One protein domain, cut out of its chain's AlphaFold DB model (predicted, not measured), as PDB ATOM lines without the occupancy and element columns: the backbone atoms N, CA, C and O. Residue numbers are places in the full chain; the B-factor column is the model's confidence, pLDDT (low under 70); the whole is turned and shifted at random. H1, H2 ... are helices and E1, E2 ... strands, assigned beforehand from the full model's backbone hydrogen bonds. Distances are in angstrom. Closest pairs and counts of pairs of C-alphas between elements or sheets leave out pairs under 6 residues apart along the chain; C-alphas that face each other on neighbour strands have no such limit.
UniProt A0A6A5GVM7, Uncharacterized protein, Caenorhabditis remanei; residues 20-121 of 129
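What this domain is: This is residues 20 to 121 of the 129 residues of an uncharacterized protein of Caenorhabditis remanei (UniProt A0A6A5GVM7). One very long helix, H4, runs almost the whole length of a rod, and two shorter helices, H2 and then H3, follow one another along it in the opposite direction, H2 on its later half and H3 on its earlier half. H3 and H4 make a long helical hairpin, while the short helix H1 lies close to the place where H2 passes into H3, and a small strand hairpin, E1 and E2, lies toward the end of the rod where H4 ends. The printed part has 102 residues with four named helices and two named strands, in the order H1, E1, E2, H2, H3, H4; the sheet is E1 - E2, antiparallel, and the class is mostly helix. The whole is loose, with a radius of gyration of the C-alphas of 17.9 A and spans of 57 by 20 by 20 A.

Where its parts are: H1 is residues 20 to 25, 8.6 A long, and begins with C-alpha 20 at (29.643, -75.332, 15.198). E1 is residues 31 to 33 and E2 residues 36 to 38, each 6.5 A from first to last C-alpha. H2 is residues 49 to 58, 14.2 A. H3 is residues 61 to 81, 30.4 A, and its last C-alpha, 81, is at (42.523, -104.785, 15.372). H4 is residues 85 to 121, 54.5 A, and ends with C-alpha 121 at (9.202, -57.393, 5.111).

How they stand to each other: H1 is close to H2 but not clearly touching, at a steep tilt of 42 degrees, opposite ways; their closest C-alphas, of Val 25 and Leu 58, are 6.4 A apart. H1 is also close to H3 but not clearly touching, the closest C-alphas being those of Ile 22 and Val 61 at 6.8 A. H1 and H4 are only just apart, at 8.1 A. E1 and E2 form a hairpin, antiparallel at 159 degrees, with N 31 and O 38 at 3.1 A and N 38 and O 31 at 2.9 A, within hydrogen-bond range. E1 and H4 are near each other, with 5 pairs of C-alphas within 10 A. H2 touches H4 at a shallow tilt of 31 degrees, opposite ways, the closest C-alphas being those of Ser 54 and Ser 108 at 5.0 A; of H4, residues 104 to 115 alone take part. H2 and H3 meet only through their link. H3 touches H4 at a shallow tilt of 21 degrees, opposite ways, with residues 87 to 98 of H4 alone; the closest C-alphas, of Ile 67 and Ile 94, are 7.0 A apart. In H1, H2, H3 and H4 every O i to N i+4 pair is within hydrogen-bond range.

The domain as a whole: The two C-alphas farthest apart are those of Arg 81 and Asn 121, 58.8 A. The printed part has no cut. No link is long: that from E2 to H2, 10 residues, is short, and the others are tight. The mean pLDDT of the printed part is 79.7, and it is under 70 at residues 33, 35, 41 to 47 and 119 to 121 of the model.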
ATOM      1  N   LEU A  20      30.472 -76.317  15.899       86.69
ATOM      2  CA  LEU A  20      29.643 -75.332  15.198       86.69
ATOM      3  C   LEU A  20      28.148 -75.573  15.431       86.69
ATOM      4  O   LEU A  20      27.405 -74.626  15.662       86.69
ATOM      5  N   HIS A  21      27.703 -76.829  15.430       85.31
ATOM      6  CA  HIS A  21      26.300 -77.154  15.658       85.31
ATOM      7  C   HIS A  21      25.864 -76.823  17.089       85.31
ATOM      8  O   HIS A  21      24.846 -76.169  17.277       85.31
ATOM      9  N   ILE A  22      26.661 -77.195  18.098       83.81
ATOM     10  CA  ILE A  22      26.381 -76.876  19.507       83.81
ATOM     11  C   ILE A  22      26.351 -75.356  19.716       83.81
ATOM     12  O   ILE A  22      25.380 -74.826  20.252       83.81
ATOM     13  N   SER A  23      27.387 -74.642  19.269       85.25
ATOM     14  CA  SER A  23      27.451 -73.177  19.411       85.25
ATOM     15  C   SER A  23      26.335 -72.455  18.648       85.25
ATOM     16  O   SER A  23      25.813 -71.452  19.135       85.25
ATOM     17  N   GLY A  24      25.927 -72.992  17.495       82.12
ATOM     18  CA  GLY A  24      24.758 -72.543  16.753       82.12
ATOM     19  C   GLY A  24      23.478 -72.732  17.561       82.12
ATOM     20  O   GLY A  24      22.792 -71.764  17.847       82.12
ATOM     21  N   VAL A  25      23.161 -73.948  18.004       81.69
ATOM     22  CA  VAL A  25      21.899 -74.244  18.710       81.69
ATOM     23  C   VAL A  25      21.744 -73.443  20.004       81.69
ATOM     24  O   VAL A  25      20.660 -72.931  20.278       81.69
ATOM     25  N   PHE A  26      22.824 -73.288  20.772       81.31
ATOM     26  CA  PHE A  26      22.809 -72.552  22.041       81.31
ATOM     27  C   PHE A  26      23.070 -71.047  21.897       81.31
ATOM     28  O   PHE A  26      23.165 -70.336  22.899       81.31
ATOM     29  N   THR A  27      23.180 -70.528  20.673       84.25
ATOM     30  CA  THR A  27      23.245 -69.083  20.456       84.25
ATOM     31  C   THR A  27      21.909 -68.432  20.815       84.25
ATOM     32  O   THR A  27      20.850 -68.811  20.323       84.25
ATOM     33  N   ASN A  28      21.966 -67.392  21.649       76.31
ATOM     34  CA  ASN A  28      20.781 -66.658  22.112       76.31
ATOM     35  C   ASN A  28      20.293 -65.575  21.127       76.31
ATOM     36  O   ASN A  28      19.272 -64.941  21.372       76.31
ATOM     37  N   CYS A  29      21.011 -65.341  20.025       81.25
ATOM     38  CA  CYS A  29      20.711 -64.312  19.023       81.25
ATOM     39  C   CYS A  29      20.565 -64.934  17.626       81.25
ATOM     40  O   CYS A  29      21.372 -64.667  16.740       81.25
ATOM     41  N   TRP A  30      19.544 -65.768  17.417       79.38
ATOM     42  CA  TRP A  30      19.198 -66.232  16.064       79.38
ATOM     43  C   TRP A  30      18.312 -65.242  15.329       79.38
ATOM     44  O   TRP A  30      18.478 -65.013  14.135       79.38
ATOM     45  N   ILE A  31      17.358 -64.664  16.054       76.06
ATOM     46  CA  ILE A  31      16.389 -63.729  15.506       76.06
ATOM     47  C   ILE A  31      16.551 -62.412  16.242       76.06
ATOM     48  O   ILE A  31      16.452 -62.370  17.470       76.06
ATOM     49  N   ASN A  32      16.798 -61.343  15.491       75.38
ATOM     50  CA  ASN A  32      16.890 -59.998  16.035       75.38
ATOM     51  C   ASN A  32      15.693 -59.164  15.567       75.38
ATOM     52  O   ASN A  32      15.582 -58.836  14.386       75.38
ATOM     53  N   TYR A  33      14.820 -58.794  16.504       68.75
ATOM     54  CA  TYR A  33      13.772 -57.800  16.281       68.75
ATOM     55  C   TYR A  33      14.108 -56.528  17.063       68.75
ATOM     56  O   TYR A  33      13.815 -56.397  18.255       68.75
ATOM     57  N   GLY A  34      14.722 -55.558  16.381       71.25
ATOM     58  CA  GLY A  34      15.102 -54.278  16.979       71.25
ATOM     59  C   GLY A  34      16.226 -54.425  18.008       71.25
ATOM     60  O   GLY A  34      17.389 -54.533  17.633       71.25
ATOM     61  N   LYS A  35      15.885 -54.369  19.305       69.38
ATOM     62  CA  LYS A  35      16.831 -54.564  20.426       69.38
ATOM     63  C   LYS A  35      16.703 -55.935  21.098       69.38
ATOM     64  O   LYS A  35      17.492 -56.241  21.987       69.38
ATOM     65  N   ASN A  36      15.717 -56.738  20.697       75.94
ATOM     66  CA  ASN A  36      15.447 -58.031  21.309       75.94
ATOM     67  C   ASN A  36      16.064 -59.141  20.455       75.94
ATOM     68  O   ASN A  36      15.673 -59.336  19.303       75.94
ATOM     69  N   CYS A  37      17.004 -59.873  21.050       78.25
ATOM     70  CA  CYS A  37      17.508 -61.131  20.517       78.25
ATOM     71  C   CYS A  37      16.715 -62.300  21.089       78.25
ATOM     72  O   CYS A  37      16.485 -62.367  22.298       78.25
ATOM     73  N   THR A  38      16.358 -63.249  20.234       75.69
ATOM     74  CA  THR A  38      15.743 -64.508  20.650       75.69
ATOM     75  C   THR A  38      16.540 -65.680  20.086       75.69
ATOM     76  O   THR A  38      16.913 -65.694  18.906       75.69
ATOM     77  N   GLY A  39      16.842 -66.646  20.957       73.69
ATOM     78  CA  GLY A  39      17.462 -67.915  20.592       73.69
ATOM     79  C   GLY A  39      16.433 -68.884  20.014       73.69
ATOM     80  O   GLY A  39      15.230 -68.672  20.139       73.69
ATOM     81  N   ILE A  40      16.902 -69.955  19.381       73.44
ATOM     82  CA  ILE A  40      16.015 -71.016  18.879       73.44
ATOM     83  C   ILE A  40      15.570 -71.936  20.021       73.44
ATOM     84  O   ILE A  40      14.427 -72.361  20.058       73.44
ATOM     85  N   VAL A  41      16.429 -72.227  20.995       65.31
ATOM     86  CA  VAL A  41      16.091 -73.120  22.115       65.31
ATOM     87  C   VAL A  41      16.046 -72.321  23.425       65.31
ATOM     88  O   VAL A  41      16.976 -71.549  23.663       65.31
ATOM     89  N   PRO A  42      15.038 -72.517  24.307       57.28
ATOM     90  CA  PRO A  42      13.872 -73.403  24.174       57.28
ATOM     91  C   PRO A  42      12.762 -72.802  23.297       57.28
ATOM     92  O   PRO A  42      12.419 -71.631  23.433       57.28
ATOM     93  N   PHE A  43      12.194 -73.623  22.408       60.50
ATOM     94  CA  PHE A  43      11.187 -73.175  21.446       60.50
ATOM     95  C   PHE A  43       9.777 -73.199  22.048       60.50
ATOM     96  O   PHE A  43       9.356 -74.208  22.614       60.50
ATOM     97  N   ASP A  44       9.035 -72.107  21.877       63.41
ATOM     98  CA  ASP A  44       7.614 -72.012  22.215       63.41
ATOM     99  C   ASP A  44       6.772 -72.535  21.035       63.41
ATOM    100  O   ASP A  44       6.855 -72.026  19.912       63.41
ATOM    101  N   SER A  45       5.972 -73.579  21.267       63.31
ATOM    102  CA  SER A  45       5.163 -74.247  20.235       63.31
ATOM    103  C   SER A  45       4.059 -73.365  19.640       63.31
ATOM    104  O   SER A  45       3.445 -73.751  18.647       63.31
ATOM    105  N   SER A  46       3.827 -72.179  20.207       66.94
ATOM    106  CA  SER A  46       2.908 -71.167  19.678       66.94
ATOM    107  C   SER A  46       3.474 -70.345  18.503       66.94
ATOM    108  O   SER A  46       2.745 -69.561  17.892       66.94
ATOM    109  N   GLY A  47       4.758 -70.516  18.161       68.25
ATOM    110  CA  GLY A  47       5.415 -69.838  17.038       68.25
ATOM    111  C   GLY A  47       5.020 -70.362  15.642       68.25
ATOM    112  O   GLY A  47       4.312 -71.360  15.505       68.25
ATOM    113  N   PRO A  48       5.476 -69.707  14.555       75.31
ATOM    114  CA  PRO A  48       5.123 -70.117  13.199       75.31
ATOM    115  C   PRO A  48       5.743 -71.475  12.828       75.31
ATOM    116  O   PRO A  48       6.862 -71.800  13.220       75.31
ATOM    117  N   ALA A  49       5.022 -72.263  12.023       80.50
ATOM    118  CA  ALA A  49       5.340 -73.672  11.762       80.50
ATOM    119  C   ALA A  49       6.759 -73.922  11.209       80.50
ATOM    120  O   ALA A  49       7.392 -74.913  11.569       80.50
ATOM    121  N   TRP A  50       7.289 -73.017  10.377       76.50
ATOM    122  CA  TRP A  50       8.648 -73.122   9.824       76.50
ATOM    123  C   TRP A  50       9.733 -73.014  10.901       76.50
ATOM    124  O   TRP A  50      10.766 -73.678  10.818       76.50
ATOM    125  N   LEU A  51       9.481 -72.213  11.935       74.12
ATOM    126  CA  LEU A  51      10.383 -72.001  13.058       74.12
ATOM    127  C   LEU A  51      10.406 -73.224  13.978       74.12
ATOM    128  O   LEU A  51      11.477 -73.705  14.339       74.12
ATOM    129  N   VAL A  52       9.223 -73.777  14.267       79.06
ATOM    130  CA  VAL A  52       9.071 -75.012  15.048       79.06
ATOM    131  C   VAL A  52       9.757 -76.185  14.342       79.06
ATOM    132  O   VAL A  52      10.542 -76.904  14.959       79.06
ATOM    133  N   ALA A  53       9.525 -76.349  13.034       77.50
ATOM    134  CA  ALA A  53      10.151 -77.403  12.239       77.50
ATOM    135  C   ALA A  53      11.684 -77.279  12.222       77.50
ATOM    136  O   ALA A  53      12.390 -78.256  12.477       77.50
ATOM    137  N   SER A  54      12.202 -76.069  11.995       77.44
ATOM    138  CA  SER A  54      13.648 -75.817  11.968       77.44
ATOM    139  C   SER A  54      14.288 -76.018  13.345       77.44
ATOM    140  O   SER A  54      15.380 -76.570  13.443       77.44
ATOM    141  N   SER A  55      13.589 -75.658  14.426       76.25
ATOM    142  CA  SER A  55      14.043 -75.907  15.796       76.25
ATOM    143  C   SER A  55      14.132 -77.394  16.126       76.25
ATOM    144  O   SER A  55      15.068 -77.815  16.805       76.25
ATOM    145  N   TRP A  56      13.187 -78.207  15.650       73.94
ATOM    146  CA  TRP A  56      13.222 -79.658  15.853       73.94
ATOM    147  C   TRP A  56      14.407 -80.299  15.128       73.94
ATOM    148  O   TRP A  56      15.085 -81.164  15.682       73.94
ATOM    149  N   MET A  57      14.689 -79.832  13.909       75.62
ATOM    150  CA  MET A  57      15.833 -80.286  13.116       75.62
ATOM    151  C   MET A  57      17.171 -79.903  13.766       75.62
ATOM    152  O   MET A  57      18.074 -80.735  13.859       75.62
ATOM    153  N   LEU A  58      17.273 -78.678  14.288       73.50
ATOM    154  CA  LEU A  58      18.449 -78.180  15.011       73.50
ATOM    155  C   LEU A  58      18.606 -78.816  16.403       73.50
ATOM    156  O   LEU A  58      19.721 -79.000  16.885       73.50
ATOM    157  N   SER A  59      17.513 -79.259  17.028       71.38
ATOM    158  CA  SER A  59      17.551 -80.008  18.294       71.38
ATOM    159  C   SER A  59      18.147 -81.418  18.154       71.38
ATOM    160  O   SER A  59      18.335 -82.105  19.158       71.38
ATOM    161  N   SER A  60      18.535 -81.853  16.945       71.69
ATOM    162  CA  SER A  60      19.222 -83.135  16.709       71.69
ATOM    163  C   SER A  60      20.662 -83.199  17.255       71.69
ATOM    164  O   SER A  60      21.404 -84.136  16.953       71.69
ATOM    165  N   VAL A  61      21.076 -82.258  18.114       71.31
ATOM    166  CA  VAL A  61      22.374 -82.267  18.817       71.31
ATOM    167  C   VAL A  61      22.676 -83.639  19.436       71.31
ATOM    168  O   VAL A  61      23.806 -84.114  19.349       71.31
ATOM    169  N   GLY A  62      21.665 -84.330  19.976       75.81
ATOM    170  CA  GLY A  62      21.820 -85.688  20.507       75.81
ATOM    171  C   GLY A  62      22.318 -86.710  19.474       75.81
ATOM    172  O   GLY A  62      23.164 -87.543  19.791       75.81
ATOM    173  N   VAL A  63      21.876 -86.611  18.217       79.00
ATOM    174  CA  VAL A  63      22.320 -87.492  17.123       79.00
ATOM    175  C   VAL A  63      23.795 -87.246  16.796       79.00
ATOM    176  O   VAL A  63      24.545 -88.204  16.620       79.00
ATOM    177  N   MET A  64      24.253 -85.987  16.806       81.50
ATOM    178  CA  MET A  64      25.681 -85.663  16.644       81.50
ATOM    179  C   MET A  64      26.551 -86.269  17.745       81.50
ATOM    180  O   MET A  64      27.633 -86.785  17.462       81.50
ATOM    181  N   VAL A  65      26.084 -86.239  18.995       83.75
ATOM    182  CA  VAL A  65      26.815 -86.832  20.125       83.75
ATOM    183  C   VAL A  65      26.956 -88.346  19.946       83.75
ATOM    184  O   VAL A  65      28.040 -88.890  20.154       83.75
ATOM    185  N   ILE A  66      25.897 -89.022  19.486       87.19
ATOM    186  CA  ILE A  66      25.931 -90.461  19.184       87.19
ATOM    187  C   ILE A  66      26.910 -90.758  18.039       87.19
ATOM    188  O   ILE A  66      27.697 -91.703  18.136       87.19
ATOM    189  N   ILE A  67      26.914 -89.943  16.979       86.19
ATOM    190  CA  ILE A  67      27.862 -90.071  15.860       86.19
ATOM    191  C   ILE A  67      29.308 -89.917  16.356       86.19
ATOM    192  O   ILE A  67      30.149 -90.755  16.032       86.19
ATOM    193  N   MET A  68      29.594 -88.912  17.194       87.12
ATOM    194  CA  MET A  68      30.920 -88.725  17.796       87.12
ATOM    195  C   MET A  68      31.349 -89.919  18.653       87.12
ATOM    196  O   MET A  68      32.463 -90.417  18.493       87.12
ATOM    197  N   ALA A  69      30.476 -90.406  19.538       88.31
ATOM    198  CA  ALA A  69      30.785 -91.549  20.395       88.31
ATOM    199  C   ALA A  69      31.077 -92.809  19.563       88.31
ATOM    200  O   ALA A  69      32.071 -93.498  19.796       88.31
ATOM    201  N   THR A  70      30.260 -93.066  18.538       87.50
ATOM    202  CA  THR A  70      30.437 -94.208  17.630       87.50
ATOM    203  C   THR A  70      31.743 -94.090  16.840       87.50
ATOM    204  O   THR A  70      32.471 -95.072  16.696       87.50
ATOM    205  N   TYR A  71      32.090 -92.884  16.381       88.06
ATOM    206  CA  TYR A  71      33.354 -92.623  15.696       88.06
ATOM    207  C   TYR A  71      34.569 -92.925  16.591       88.06
ATOM    208  O   TYR A  71      35.497 -93.602  16.149       88.06
ATOM    209  N   ILE A  72      34.553 -92.508  17.862       87.19
ATOM    210  CA  ILE A  72      35.642 -92.796  18.814       87.19
ATOM    211  C   ILE A  72      35.805 -94.308  19.025       87.19
ATOM    212  O   ILE A  72      36.929 -94.816  19.000       87.19
ATOM    213  N   VAL A  73      34.695 -95.037  19.193       88.94
ATOM    214  CA  VAL A  73      34.714 -96.503  19.336       88.94
ATOM    215  C   VAL A  73      35.337 -97.160  18.104       88.94
ATOM    216  O   VAL A  73      36.211 -98.015  18.248       88.94
ATOM    217  N   LEU A  74      34.967 -96.714  16.899       85.94
ATOM    218  CA  LEU A  74      35.555 -97.226  15.661       85.94
ATOM    219  C   LEU A  74      37.049 -96.942  15.552       85.94
ATOM    220  O   LEU A  74      37.803 -97.826  15.155       85.94
ATOM    221  N   VAL A  75      37.497 -95.736  15.907       85.56
ATOM    222  CA  VAL A  75      38.927 -95.400  15.898       85.56
ATOM    223  C   VAL A  75      39.691 -96.318  16.852       85.56
ATOM    224  O   VAL A  75      40.726 -96.863  16.471       85.56
ATOM    225  N   MET A  76      39.166 -96.560  18.057       84.75
ATOM    226  CA  MET A  76      39.775 -97.505  18.998       84.75
ATOM    227  C   MET A  76      39.822 -98.933  18.448       84.75
ATOM    228  O   MET A  76      40.808 -99.638  18.662       84.75
ATOM    229  N   GLU A  77      38.789 -99.369  17.728       85.94
ATOM    230  CA  GLU A  77      38.770-100.695  17.114       85.94
ATOM    231  C   GLU A  77      39.774-100.814  15.956       85.94
ATOM    232  O   GLU A  77      40.498-101.806  15.891       85.94
ATOM    233  N   VAL A  78      39.912 -99.780  15.116       84.88
ATOM    234  CA  VAL A  78      40.958 -99.712  14.075       84.88
ATOM    235  C   VAL A  78      42.352 -99.768  14.696       84.88
ATOM    236  O   VAL A  78      43.214-100.479  14.185       84.88
ATOM    237  N   LEU A  79      42.582 -99.052  15.800       82.06
ATOM    238  CA  LEU A  79      43.875 -99.048  16.489       82.06
ATOM    239  C   LEU A  79      44.202-100.409  17.122       82.06
ATOM    240  O   LEU A  79      45.360-100.814  17.114       82.06
ATOM    241  N   LYS A  80      43.199-101.124  17.652       84.25
ATOM    242  CA  LYS A  80      43.390-102.428  18.309       84.25
ATOM    243  C   LYS A  80      43.486-103.607  17.341       84.25
ATOM    244  O   LYS A  80      44.251-104.529  17.599       84.25
ATOM    245  N   ARG A  81      42.669-103.630  16.283       79.75
ATOM    246  CA  ARG A  81      42.523-104.785  15.372       79.75
ATOM    247  C   ARG A  81      43.058-104.541  13.964       79.75
ATOM    248  O   ARG A  81      43.142-105.481  13.187       79.75
ATOM    249  N   GLY A  82      43.448-103.313  13.632       75.81
ATOM    250  CA  GLY A  82      43.834-102.947  12.276       75.81
ATOM    251  C   GLY A  82      42.630-102.715  11.358       75.81
ATOM    252  O   GLY A  82      41.464-102.791  11.749       75.81
ATOM    253  N   TYR A  83      42.918-102.369  10.105       74.81
ATOM    254  CA  TYR A  83      41.908-101.917   9.151       74.81
ATOM    255  C   TYR A  83      41.241-103.102   8.429       74.81
ATOM    256  O   TYR A  83      41.809-103.672   7.500       74.81
ATOM    257  N   HIS A  84      40.016-103.459   8.832       80.75
ATOM    258  CA  HIS A  84      39.225-104.537   8.218       80.75
ATOM    259  C   HIS A  84      38.077-104.019   7.332       80.75
ATOM    260  O   HIS A  84      37.573-102.908   7.502       80.75
ATOM    261  N   ILE A  85      37.599-104.865   6.407       79.81
ATOM    262  CA  ILE A  85      36.503-104.548   5.469       79.81
ATOM    263  C   ILE A  85      35.198-104.160   6.176       79.81
ATOM    264  O   ILE A  85      34.496-103.261   5.711       79.81
ATOM    265  N   THR A  86      34.888-104.790   7.312       82.00
ATOM    266  CA  THR A  86      33.701-104.463   8.116       82.00
ATOM    267  C   THR A  86      33.788-103.047   8.673       82.00
ATOM    268  O   THR A  86      32.843-102.273   8.532       82.00
ATOM    269  N   ILE A  87      34.950-102.670   9.214       79.94
ATOM    270  CA  ILE A  87      35.178-101.328   9.755       79.94
ATOM    271  C   ILE A  87      35.126-100.281   8.640       79.94
ATOM    272  O   ILE A  87      34.546 -99.216   8.822       79.94
ATOM    273  N   ARG A  88      35.650-100.597   7.447       80.75
ATOM    274  CA  ARG A  88      35.541 -99.715   6.276       80.75
ATOM    275  C   ARG A  88      34.085 -99.436   5.894       80.75
ATOM    276  O   ARG A  88      33.749 -98.289   5.613       80.75
ATOM    277  N   LYS A  89      33.223-100.461   5.888       84.81
ATOM    278  CA  LYS A  89      31.785-100.275   5.631       84.81
ATOM    279  C   LYS A  89      31.143 -99.399   6.709       84.81
ATOM    280  O   LYS A  89      30.407 -98.483   6.368       84.81
ATOM    281  N   LEU A  90      31.464 -99.636   7.981       84.75
ATOM    282  CA  LEU A  90      30.899 -98.878   9.102       84.75
ATOM    283  C   LEU A  90      31.344 -97.407   9.091       84.75
ATOM    284  O   LEU A  90      30.516 -96.517   9.257       84.75
ATOM    285  N   LEU A  91      32.615 -97.139   8.777       84.50
ATOM    286  CA  LEU A  91      33.129 -95.784   8.549       84.50
ATOM    287  C   LEU A  91      32.394 -95.078   7.407       84.50
ATOM    288  O   LEU A  91      32.026 -93.921   7.555       84.50
ATOM    289  N   SER A  92      32.131 -95.773   6.296       85.12
ATOM    290  CA  SER A  92      31.387 -95.199   5.167       85.12
ATOM    291  C   SER A  92      29.937 -94.856   5.529       85.12
ATOM    292  O   SER A  92      29.396 -93.874   5.021       85.12
ATOM    293  N   VAL A  93      29.305 -95.649   6.400       86.81
ATOM    294  CA  VAL A  93      27.954 -95.367   6.912       86.81
ATOM    295  C   VAL A  93      27.969 -94.139   7.817       86.81
ATOM    296  O   VAL A  93      27.111 -93.276   7.664       86.81
ATOM    297  N   ILE A  94      28.955 -94.024   8.712       87.06
ATOM    298  CA  ILE A  94      29.109 -92.842   9.574       87.06
ATOM    299  C   ILE A  94      29.366 -91.584   8.749       87.06
ATOM    300  O   ILE A  94      28.755 -90.555   9.022       87.06
ATOM    301  N   ASP A  95      30.221 -91.669   7.733       86.06
ATOM    302  CA  ASP A  95      30.495 -90.558   6.822       86.06
ATOM    303  C   ASP A  95      29.210 -90.085   6.124       86.06
ATOM    304  O   ASP A  95      28.844 -88.914   6.187       86.06
ATOM    305  N   SER A  96      28.445 -91.030   5.569       87.88
ATOM    306  CA  SER A  96      27.166 -90.739   4.907       87.88
ATOM    307  C   SER A  96      26.138 -90.133   5.870       87.88
ATOM    308  O   SER A  96      25.437 -89.186   5.518       87.88
ATOM    309  N   LEU A  97      26.058 -90.652   7.099       87.00
ATOM    310  CA  LEU A  97      25.157 -90.148   8.135       87.00
ATOM    311  C   LEU A  97      25.560 -88.742   8.604       87.00
ATOM    312  O   LEU A  97      24.700 -87.888   8.809       87.00
ATOM    313  N   SER A  98      26.863 -88.488   8.740       84.44
ATOM    314  CA  SER A  98      27.403 -87.176   9.091       84.44
ATOM    315  C   SER A  98      27.092 -86.144   8.005       84.44
ATOM    316  O   SER A  98      26.575 -85.075   8.323       84.44
ATOM    317  N   LEU A  99      27.310 -86.488   6.731       86.62
ATOM    318  CA  LEU A  99      26.965 -85.637   5.587       86.62
ATOM    319  C   LEU A  99      25.470 -85.323   5.530       86.62
ATOM    320  O   LEU A  99      25.091 -84.165   5.357       86.62
ATOM    321  N   LEU A 100      24.615 -86.333   5.721       87.81
ATOM    322  CA  LEU A 100      23.168 -86.135   5.770       87.81
ATOM    323  C   LEU A 100      22.778 -85.155   6.881       87.81
ATOM    324  O   LEU A 100      21.950 -84.274   6.661       87.81
ATOM    325  N   ASN A 101      23.399 -85.270   8.055       84.88
ATOM    326  CA  ASN A 101      23.112 -84.372   9.164       84.88
ATOM    327  C   ASN A 101      23.533 -82.923   8.867       84.88
ATOM    328  O   ASN A 101      22.782 -81.992   9.143       84.88
ATOM    329  N   VAL A 102      24.695 -82.723   8.238       85.19
ATOM    330  CA  VAL A 102      25.132 -81.389   7.789       85.19
ATOM    331  C   VAL A 102      24.144 -80.789   6.792       85.19
ATOM    332  O   VAL A 102      23.796 -79.617   6.914       85.19
ATOM    333  N   LEU A 103      23.658 -81.584   5.836       88.50
ATOM    334  CA  LEU A 103      22.661 -81.128   4.867       88.50
ATOM    335  C   LEU A 103      21.347 -80.729   5.545       88.50
ATOM    336  O   LEU A 103      20.781 -79.700   5.191       88.50
ATOM    337  N   LEU A 104      20.885 -81.496   6.535       84.56
ATOM    338  CA  LEU A 104      19.685 -81.151   7.300       84.56
ATOM    339  C   LEU A 104      19.853 -79.821   8.040       84.56
ATOM    340  O   LEU A 104      18.998 -78.951   7.903       84.56
ATOM    341  N   ILE A 105      20.977 -79.630   8.740       85.38
ATOM    342  CA  ILE A 105      21.299 -78.366   9.425       85.38
ATOM    343  C   ILE A 105      21.312 -77.204   8.424       85.38
ATOM    344  O   ILE A 105      20.713 -76.158   8.667       85.38
ATOM    345  N   TYR A 106      21.964 -77.396   7.277       87.50
ATOM    346  CA  TYR A 106      22.056 -76.385   6.228       87.50
ATOM    347  C   TYR A 106      20.678 -75.999   5.671       87.50
ATOM    348  O   TYR A 106      20.371 -74.813   5.543       87.50
ATOM    349  N   ILE A 107      19.813 -76.984   5.406       87.44
ATOM    350  CA  ILE A 107      18.435 -76.748   4.962       87.44
ATOM    351  C   ILE A 107      17.647 -75.986   6.033       87.44
ATOM    352  O   ILE A 107      16.953 -75.030   5.696       87.44
ATOM    353  N   SER A 108      17.779 -76.344   7.316       84.50
ATOM    354  CA  SER A 108      17.114 -75.620   8.407       84.50
ATOM    355  C   SER A 108      17.527 -74.148   8.458       84.50
ATOM    356  O   SER A 108      16.669 -73.281   8.604       84.50
ATOM    357  N   ILE A 109      18.817 -73.847   8.274       84.44
ATOM    358  CA  ILE A 109      19.319 -72.466   8.239       84.44
ATOM    359  C   ILE A 109      18.713 -71.693   7.061       84.44
ATOM    360  O   ILE A 109      18.225 -70.580   7.252       84.44
ATOM    361  N   ILE A 110      18.676 -72.286   5.862       87.31
ATOM    362  CA  ILE A 110      18.069 -71.654   4.678       87.31
ATOM    363  C   ILE A 110      16.578 -71.380   4.898       87.31
ATOM    364  O   ILE A 110      16.085 -70.300   4.560       87.31
ATOM    365  N   VAL A 111      15.844 -72.343   5.460       85.56
ATOM    366  CA  VAL A 111      14.414 -72.184   5.756       85.56
ATOM    367  C   VAL A 111      14.205 -71.052   6.759       85.56
ATOM    368  O   VAL A 111      13.328 -70.217   6.542       85.56
ATOM    369  N   ILE A 112      15.029 -70.969   7.805       83.19
ATOM    370  CA  ILE A 112      14.961 -69.875   8.779       83.19
ATOM    371  C   ILE A 112      15.212 -68.527   8.099       83.19
ATOM    372  O   ILE A 112      14.408 -67.612   8.254       83.19
ATOM    373  N   GLN A 113      16.286 -68.413   7.319       83.25
ATOM    374  CA  GLN A 113      16.672 -67.164   6.666       83.25
ATOM    375  C   GLN A 113      15.604 -66.675   5.676       83.25
ATOM    376  O   GLN A 113      15.122 -65.550   5.785       83.25
ATOM    377  N   SER A 114      15.162 -67.544   4.766       83.62
ATOM    378  CA  SER A 114      14.159 -67.200   3.744       83.62
ATOM    379  C   SER A 114      12.813 -66.759   4.335       83.62
ATOM    380  O   SER A 114      12.172 -65.828   3.831       83.62
ATOM    381  N   ASN A 115      12.380 -67.395   5.426       81.19
ATOM    382  CA  ASN A 115      11.132 -67.033   6.091       81.19
ATOM    383  C   ASN A 115      11.280 -65.796   6.989       81.19
ATOM    384  O   ASN A 115      10.334 -65.014   7.072       81.19
ATOM    385  N   LEU A 116      12.442 -65.574   7.614       77.81
ATOM    386  CA  LEU A 116      12.728 -64.347   8.370       77.81
ATOM    387  C   LEU A 116      12.674 -63.107   7.480       77.81
ATOM    388  O   LEU A 116      12.033 -62.120   7.853       77.81
ATOM    389  N   ASP A 117      13.296 -63.173   6.303       75.12
ATOM    390  CA  ASP A 117      13.305 -62.069   5.341       75.12
ATOM    391  C   ASP A 117      11.875 -61.729   4.899       75.12
ATOM    392  O   ASP A 117      11.455 -60.570   4.905       75.12
ATOM    393  N   THR A 118      11.077 -62.756   4.599       74.69
ATOM    394  CA  THR A 118       9.674 -62.596   4.196       74.69
ATOM    395  C   THR A 118       8.807 -62.050   5.336       74.69
ATOM    396  O   THR A 118       8.020 -61.124   5.135       74.69
ATOM    397  N   TYR A 119       8.960 -62.578   6.552       69.50
ATOM    398  CA  TYR A 119       8.169 -62.179   7.716       69.50
ATOM    399  C   TYR A 119       8.462 -60.740   8.156       69.50
ATOM    400  O   TYR A 119       7.543 -59.983   8.483       69.50
ATOM    401  N   THR A 120       9.733 -60.336   8.125       68.56
ATOM    402  CA  THR A 120      10.150 -58.973   8.480       68.56
ATOM    403  C   THR A 120       9.612 -57.960   7.471       68.56
ATOM    404  O   THR A 120       9.003 -56.965   7.864       68.56
ATOM    405  N   ASN A 121       9.739 -58.249   6.173       62.91
ATOM    406  CA  ASN A 121       9.202 -57.393   5.111       62.91
ATOM    407  C   ASN A 121       7.665 -57.316   5.141       62.91
ATOM    408  O   ASN A 121       7.096 -56.242   4.945       62.91
TER     409      ASN A 121